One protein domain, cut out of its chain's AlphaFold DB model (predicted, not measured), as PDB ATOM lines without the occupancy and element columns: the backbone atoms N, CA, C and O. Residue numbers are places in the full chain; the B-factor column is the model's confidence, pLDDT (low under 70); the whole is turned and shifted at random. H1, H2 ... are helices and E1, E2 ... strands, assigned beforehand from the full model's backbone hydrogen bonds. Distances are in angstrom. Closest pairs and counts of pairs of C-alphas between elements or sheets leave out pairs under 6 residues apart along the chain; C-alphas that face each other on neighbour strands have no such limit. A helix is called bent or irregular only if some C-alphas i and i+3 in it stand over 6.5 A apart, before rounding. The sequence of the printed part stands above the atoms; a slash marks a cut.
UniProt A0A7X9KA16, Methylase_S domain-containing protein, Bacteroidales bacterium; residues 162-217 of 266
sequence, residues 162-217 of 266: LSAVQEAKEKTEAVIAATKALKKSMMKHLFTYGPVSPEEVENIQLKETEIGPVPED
ATOM      1  N   LEU A 162      -9.469  12.717  -9.638       98.19
ATOM      2  CA  LEU A 162      -8.232  13.421  -9.989       98.19
ATOM      3  C   LEU A 162      -8.404  14.947  -9.973       98.19
ATOM      4  O   LEU A 162      -7.502  15.661  -9.536       98.19
ATOM      5  N   SER A 163      -9.568  15.454 -10.388       97.19
ATOM      6  CA  SER A 163      -9.901  16.879 -10.274       97.19
ATOM      7  C   SER A 163      -9.996  17.341  -8.827       97.19
ATOM      8  O   SER A 163      -9.433  18.383  -8.511       97.19
ATOM      9  N   ALA A 164     -10.637  16.571  -7.946       98.00
ATOM     10  CA  ALA A 164     -10.743  16.925  -6.533       98.00
ATOM     11  C   ALA A 164      -9.363  16.996  -5.855       98.00
ATOM     12  O   ALA A 164      -9.093  17.920  -5.089       98.00
ATOM     13  N   VAL A 165      -8.461  16.060  -6.176       98.12
ATOM     14  CA  VAL A 165      -7.078  16.078  -5.669       98.12
ATOM     15  C   VAL A 165      -6.309  17.295  -6.188       98.12
ATOM     16  O   VAL A 165      -5.627  17.965  -5.413       98.12
ATOM     17  N   GLN A 166      -6.427  17.603  -7.482       95.38
ATOM     18  CA  GLN A 166      -5.764  18.762  -8.082       95.38
ATOM     19  C   GLN A 166      -6.268  20.083  -7.477       95.38
ATOM     20  O   GLN A 166      -5.461  20.931  -7.107       95.38
ATOM     21  N   GLU A 167      -7.582  20.231  -7.297       96.62
ATOM     22  CA  GLU A 167      -8.187  21.412  -6.671       96.62
ATOM     23  C   GLU A 167      -7.733  21.579  -5.214       96.62
ATOM     24  O   GLU A 167      -7.400  22.685  -4.780       96.62
ATOM     25  N   ALA A 168      -7.677  20.483  -4.451       97.81
ATOM     26  CA  ALA A 168      -7.177  20.509  -3.081       97.81
ATOM     27  C   ALA A 168      -5.716  20.979  -3.028       97.81
ATOM     28  O   ALA A 168      -5.385  21.845  -2.217       97.81
ATOM     29  N   LYS A 169      -4.859  20.474  -3.928       96.94
ATOM     30  CA  LYS A 169      -3.458  20.900  -4.042       96.94
ATOM     31  C   LYS A 169      -3.344  22.402  -4.314       96.94
ATOM     32  O   LYS A 169      -2.619  23.087  -3.599       96.94
ATOM     33  N   GLU A 170      -4.070  22.916  -5.305       95.75
ATOM     34  CA  GLU A 170      -4.041  24.340  -5.672       95.75
ATOM     35  C   GLU A 170      -4.500  25.237  -4.515       95.75
ATOM     36  O   GLU A 170      -3.848  26.235  -4.197       95.75
ATOM     37  N   LYS A 171      -5.574  24.849  -3.814       97.25
ATOM     38  CA  LYS A 171      -6.042  25.552  -2.610       97.25
ATOM     39  C   LYS A 171      -4.989  25.544  -1.502       97.25
ATOM     40  O   LYS A 171      -4.768  26.574  -0.869       97.25
ATOM     41  N   THR A 172      -4.312  24.419  -1.273       97.94
ATOM     42  CA  THR A 172      -3.226  24.336  -0.286       97.94
ATOM     43  C   THR A 172      -2.042  25.228  -0.663       97.94
ATOM     44  O   THR A 172      -1.533  25.947   0.196       97.94
ATOM     45  N   GLU A 173      -1.620  25.238  -1.927       96.62
ATOM     46  CA  GLU A 173      -0.538  26.112  -2.404       96.62
ATOM     47  C   GLU A 173      -0.892  27.599  -2.232       96.62
ATOM     48  O   GLU A 173      -0.055  28.381  -1.769       96.62
ATOM     49  N   ALA A 174      -2.145  27.982  -2.501       96.75
ATOM     50  CA  ALA A 174      -2.640  29.338  -2.271       96.75
ATOM     51  C   ALA A 174      -2.624  29.724  -0.781       96.75
ATOM     52  O   ALA A 174      -2.170  30.818  -0.436       96.75
ATOM     53  N   VAL A 175      -3.046  28.819   0.114       97.94
ATOM     54  CA  VAL A 175      -2.957  29.029   1.570       97.94
ATOM     55  C   VAL A 175      -1.502  29.206   2.000       97.94
ATOM     56  O   VAL A 175      -1.194  30.174   2.690       97.94
ATOM     57  N   ILE A 176      -0.582  28.350   1.542       95.75
ATOM     58  CA  ILE A 176       0.852  28.469   1.858       95.75
ATOM     59  C   ILE A 176       1.398  29.832   1.416       95.75
ATOM     60  O   ILE A 176       2.122  30.483   2.174       95.75
ATOM     61  N   ALA A 177       1.061  30.278   0.205       95.56
ATOM     62  CA  ALA A 177       1.493  31.574  -0.307       95.56
ATOM     63  C   ALA A 177       0.945  32.735   0.541       95.56
ATOM     64  O   ALA A 177       1.716  33.608   0.952       95.56
ATOM     65  N   ALA A 178      -0.351  32.712   0.869       96.94
ATOM     66  CA  ALA A 178      -0.992  33.720   1.709       96.94
ATOM     67  C   ALA A 178      -0.388  33.760   3.122       96.94
ATOM     68  O   ALA A 178      -0.062  34.834   3.625       96.94
ATOM     69  N   THR A 179      -0.145  32.603   3.742       96.12
ATOM     70  CA  THR A 179       0.480  32.513   5.070       96.12
ATOM     71  C   THR A 179       1.912  33.041   5.063       96.12
ATOM     72  O   THR A 179       2.309  33.746   5.991       96.12
ATOM     73  N   LYS A 180       2.702  32.768   4.014       93.69
ATOM     74  CA  LYS A 180       4.053  33.339   3.869       93.69
ATOM     75  C   LYS A 180       4.016  34.865   3.753       93.69
ATOM     76  O   LYS A 180       4.823  35.540   4.394       93.69
ATOM     77  N   ALA A 181       3.083  35.406   2.968       95.81
ATOM     78  CA  ALA A 181       2.900  36.850   2.831       95.81
ATOM     79  C   ALA A 181       2.473  37.497   4.160       95.81
ATOM     80  O   ALA A 181       3.070  38.493   4.575       95.81
ATOM     81  N   LEU A 182       1.518  36.881   4.863       95.62
ATOM     82  CA  LEU A 182       1.060  37.331   6.175       95.62
ATOM     83  C   LEU A 182       2.201  37.324   7.195       95.62
ATOM     84  O   LEU A 182       2.446  38.351   7.816       95.62
ATOM     85  N   LYS A 183       2.963  36.224   7.309       93.88
ATOM     86  CA  LYS A 183       4.142  36.145   8.192       93.88
ATOM     87  C   LYS A 183       5.107  37.299   7.925       93.88
ATOM     88  O   LYS A 183       5.535  37.963   8.863       93.88
ATOM     89  N   LYS A 184       5.439  37.556   6.655       93.44
ATOM     90  CA  LYS A 184       6.353  38.642   6.271       93.44
ATOM     91  C   LYS A 184       5.816  40.013   6.692       93.44
ATOM     92  O   LYS A 184       6.570  40.811   7.244       93.44
ATOM     93  N   SER A 185       4.534  40.282   6.447       95.19
ATOM     94  CA  SER A 185       3.909  41.555   6.824       95.19
ATOM     95  C   SER A 185       3.804  41.716   8.339       95.19
ATOM     96  O   SER A 185       4.115  42.784   8.855       95.19
ATOM     97  N   MET A 186       3.425  40.655   9.055       95.19
ATOM     98  CA  MET A 186       3.335  40.657  10.515       95.19
ATOM     99  C   MET A 186       4.699  40.847  11.163       95.19
ATOM    100  O   MET A 186       4.798  41.608  12.112       95.19
ATOM    101  N   MET A 187       5.761  40.219  10.647       94.19
ATOM    102  CA  MET A 187       7.116  40.472  11.145       94.19
ATOM    103  C   MET A 187       7.462  41.955  11.037       94.19
ATOM    104  O   MET A 187       7.889  42.545  12.021       94.19
ATOM    105  N   LYS A 188       7.225  42.580   9.875       92.81
ATOM    106  CA  LYS A 188       7.461  44.020   9.717       92.81
ATOM    107  C   LYS A 188       6.634  44.839  10.714       92.81
ATOM    108  O   LYS A 188       7.185  45.713  11.359       92.81
ATOM    109  N   HIS A 189       5.344  44.536  10.860       94.12
ATOM    110  CA  HIS A 189       4.460  45.229  11.802       94.12
ATOM    111  C   HIS A 189       4.953  45.111  13.248       94.12
ATOM    112  O   HIS A 189       5.166  46.121  13.905       94.12
ATOM    113  N   LEU A 190       5.197  43.889  13.723       95.19
ATOM    114  CA  LEU A 190       5.596  43.616  15.103       95.19
ATOM    115  C   LEU A 190       6.948  44.243  15.456       95.19
ATOM    116  O   LEU A 190       7.105  44.733  16.567       95.19
ATOM    117  N   PHE A 191       7.908  44.265  14.524       93.44
ATOM    118  CA  PHE A 191       9.219  44.889  14.743       93.44
ATOM    119  C   PHE A 191       9.232  46.414  14.531       93.44
ATOM    120  O   PHE A 191      10.283  47.026  14.700       93.44
ATOM    121  N   THR A 192       8.101  47.032  14.174       92.81
ATOM    122  CA  THR A 192       7.965  48.495  14.035       92.81
ATOM    123  C   THR A 192       6.995  49.091  15.056       92.81
ATOM    124  O   THR A 192       7.240  50.182  15.551       92.81
ATOM    125  N   TYR A 193       5.911  48.388  15.389       94.56
ATOM    126  CA  TYR A 193       4.829  48.896  16.242       94.56
ATOM    127  C   TYR A 193       4.575  48.030  17.486       94.56
ATOM    128  O   TYR A 193       3.769  48.394  18.334       94.56
ATOM    129  N   GLY A 194       5.228  46.872  17.616       93.62
ATOM    130  CA  GLY A 194       4.928  45.919  18.683       93.62
ATOM    131  C   GLY A 194       3.616  45.147  18.460       93.62
ATOM    132  O   GLY A 194       3.056  45.153  17.360       93.62
ATOM    133  N   PRO A 195       3.127  44.418  19.480       93.94
ATOM    134  CA  PRO A 195       1.979  43.515  19.381       93.94
ATOM    135  C   PRO A 195       0.628  44.246  19.473       93.94
ATOM    136  O   PRO A 195      -0.257  43.818  20.211       93.94
ATOM    137  N   VAL A 196       0.466  45.341  18.731       93.88
ATOM    138  CA  VAL A 196      -0.805  46.075  18.630       93.88
ATOM    139  C   VAL A 196      -1.566  45.713  17.360       93.88
ATOM    140  O   VAL A 196      -0.975  45.252  16.375       93.88
ATOM    141  N   SER A 197      -2.876  45.948  17.352       92.38
ATOM    142  CA  SER A 197      -3.675  45.810  16.132       92.38
ATOM    143  C   SER A 197      -3.333  46.907  15.102       92.38
ATOM    144  O   SER A 197      -2.846  47.974  15.477       92.38
ATOM    145  N   PRO A 198      -3.587  46.691  13.795       91.19
ATOM    146  CA  PRO A 198      -3.404  47.726  12.772       91.19
ATOM    147  C   PRO A 198      -4.202  49.013  13.023       91.19
ATOM    148  O   PRO A 198      -3.762  50.084  12.622       91.19
ATOM    149  N   GLU A 199      -5.351  48.909  13.688       93.06
ATOM    150  CA  GLU A 199      -6.243  50.035  14.005       93.06
ATOM    151  C   GLU A 199      -5.689  50.918  15.132       93.06
ATOM    152  O   GLU A 199      -5.952  52.115  15.176       93.06
ATOM    153  N   GLU A 200      -4.890  50.344  16.031       93.19
ATOM    154  CA  GLU A 200      -4.303  51.047  17.176       93.19
ATOM    155  C   GLU A 200      -2.958  51.708  16.852       93.19
ATOM    156  O   GLU A 200      -2.439  52.457  17.678       93.19
ATOM    157  N   VAL A 201      -2.398  51.467  15.660       92.19
ATOM    158  CA  VAL A 201      -1.087  52.005  15.248       92.19
ATOM    159  C   VAL A 201      -1.048  53.529  15.324       92.19
ATOM    160  O   VAL A 201      -0.033  54.088  15.729       92.19
ATOM    161  N   GLU A 202      -2.151  54.207  14.994       90.31
ATOM    162  CA  GLU A 202      -2.243  55.675  15.043       90.31
ATOM    163  C   GLU A 202      -2.100  56.244  16.465       90.31
ATOM    164  O   GLU A 202      -1.749  57.411  16.628       90.31
ATOM    165  N   ASN A 203      -2.329  55.422  17.493       93.06
ATOM    166  CA  ASN A 203      -2.212  55.817  18.897       93.06
ATOM    167  C   ASN A 203      -0.810  55.571  19.475       93.06
ATOM    168  O   ASN A 203      -0.554  55.937  20.624       93.06
ATOM    169  N   ILE A 204       0.096  54.945  18.716       93.69
ATOM    170  CA  ILE A 204       1.471  54.712  19.158       93.69
ATOM    171  C   ILE A 204       2.311  55.957  18.898       93.69
ATOM    172  O   ILE A 204       2.425  56.432  17.768       93.69
ATOM    173  N   GLN A 205       2.975  56.435  19.946       95.38
ATOM    174  CA  GLN A 205       4.012  57.453  19.821       95.38
ATOM    175  C   GLN A 205       5.303  56.800  19.320       95.38
ATOM    176  O   GLN A 205       5.811  55.849  19.918       95.38
ATOM    177  N   LEU A 206       5.806  57.293  18.188       95.44
ATOM    178  CA  LEU A 206       7.015  56.794  17.542       95.44
ATOM    179  C   LEU A 206       8.127  57.833  17.630       95.44
ATOM    180  O   LEU A 206       7.881  59.034  17.504       95.44
ATOM    181  N   LYS A 207       9.362  57.354  17.760       95.19
ATOM    182  CA  LYS A 207      10.577  58.163  17.636       95.19
ATOM    183  C   LYS A 207      11.404  57.709  16.441       95.19
ATOM    184  O   LYS A 207      11.498  56.515  16.159       95.19
ATOM    185  N   GLU A 208      12.030  58.663  15.760       96.25
ATOM    186  CA  GLU A 208      12.960  58.378  14.665       96.25
ATOM    187  C   GLU A 208      14.301  57.864  15.200       96.25
ATOM    188  O   GLU A 208      14.868  58.424  16.141       96.25
ATOM    189  N   THR A 209      14.821  56.799  14.586       94.69
ATOM    190  CA  THR A 209      16.105  56.177  14.946       94.69
ATOM    191  C   THR A 209      16.904  55.798  13.698       94.69
ATOM    192  O   THR A 209      16.415  55.884  12.573       94.69
ATOM    193  N   GLU A 210      18.138  55.328  13.879       92.12
ATOM    194  CA  GLU A 210      19.010  54.875  12.783       92.12
ATOM    195  C   GLU A 210      18.465  53.673  11.983       92.12
ATOM    196  O   GLU A 210      18.894  53.449  10.851       92.12
ATOM    197  N   ILE A 211      17.504  52.925  12.538       91.81
ATOM    198  CA  ILE A 211      16.830  51.796  11.875       91.81
ATOM    199  C   ILE A 211      15.402  52.133  11.410       91.81
ATOM    200  O   ILE A 211      14.677  51.246  10.955       91.81
ATOM    201  N   GLY A 212      15.012  53.408  11.487       93.12
ATOM    202  CA  GLY A 212      13.665  53.900  11.195       93.12
ATOM    203  C   GLY A 212      12.826  54.158  12.454       93.12
ATOM    204  O   GLY A 212      13.364  54.151  13.567       93.12
ATOM    205  N   PRO A 213      11.517  54.411  12.299       93.75
ATOM    206  CA  PRO A 213      10.636  54.711  13.418       93.75
ATOM    207  C   PRO A 213      10.391  53.472  14.283       93.75
ATOM    208  O   PRO A 213      10.121  52.385  13.768       93.75
ATOM    209  N   VAL A 214      10.459  53.652  15.598       95.44
ATOM    210  CA  VAL A 214      10.159  52.623  16.610       95.44
ATOM    211  C   VAL A 214       9.325  53.236  17.741       95.44
ATOM    212  O   VAL A 214       9.315  54.466  17.868       95.44
ATOM    213  N   PRO A 215       8.640  52.430  18.575       96.69
ATOM    214  CA  PRO A 215       7.889  52.938  19.719       96.69
ATOM    215  C   PRO A 215       8.774  53.760  20.659       96.69
ATOM    216  O   PRO A 215       9.957  53.464  20.851       96.69
ATOM    217  N   GLU A 216       8.218  54.828  21.222       95.50
ATOM    218  CA  GLU A 216       8.982  55.781  22.031       95.50
ATOM    219  C   GLU A 216       9.642  55.129  23.258       95.50
ATOM    220  O   GLU A 216      10.767  55.485  23.625       95.50
ATOM    221  N   ASP A 217       8.998  54.110  23.825       94.75
ATOM    222  CA  ASP A 217       9.469  53.313  24.957       94.75
ATOM    223  C   ASP A 217      10.527  52.256  24.588       94.75
ATOM    224  O   ASP A 217      11.164  51.695  25.478       94.75
TER     225      ASP A 217
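This is residues 162 to 217 of the 266 residues of the protein "Methylase_S domain-containing protein" of Bacteroidales bacterium (UniProt A0A7X9KA16). One long, nearly straight helix, H1, ends in a small head made of a two-strand hairpin, E1 and E2, at its far end and the looped link, residues 194 to 205, that leads to it. Residues 162 to 185 of H1 stick out as a free arm, which makes most of the length. The printed part has 56 residues with one named helix and two named strands, in the order H1, E1, E2 along the chain; the sheet, E1 - E2, is antiparallel and the class is mostly helix. The whole is extended, with a radius of gyration of the C-alphas of 17.7 A and spans of 56 by 23 by 12 A.

The sheet has two strands, E1, residues 206 to 209, and E2, residues 212 to 215. They are antiparallel neighbours and form a hairpin with a tight link, and their directions stand at 140 degrees. The C-alphas of Glu 208 and Pro 213, which face each other, are 4.5 A apart. Across the pair, N 207 and O 214 are within hydrogen-bond range at 2.9 A, and N 214 and O 207 at 3.1 A. H1, residues 162 to 193, comes near E2 at its last residues: 5 pairs of C-alphas lie within 8 A, the closest being those of Thr 192 and Val 214, 5.3 A apart. The centres of H1 and E2 are 27.6 A apart. In H1 every O i to N i+4 pair is within hydrogen-bond range.

E1 begins at C-alpha 206, at (7.015, 56.794, 17.542), and measures 9.5 A from first to last C-alpha. E2 measures 10.3 A and ends at C-alpha 215, at (7.889, 52.938, 19.719). H1 is 32 residues long, from C-alpha 162 at (-8.232, 13.421, -9.989) to C-alpha 193 at (4.829, 48.896, 16.242), and measures 46.0 A; it is not bent.

The C-alphas of Leu 162 and Asp 217, the first and last printed residues, are the two farthest apart, at 55.9 A. Residues 162 to 185, which belong to H1, stand free; without them the body has 32 residues, spans 25 by 19 by 12 A and has a radius of gyration of 9.0 A. The link from H1 to E1, residues 194 to 205, is long, and its C-alphas lie 10 to 20 A from the mean of the C-alphas. The printed part has no cut. The mean pLDDT of the printed part is 94.9, and no printed residue is under 70.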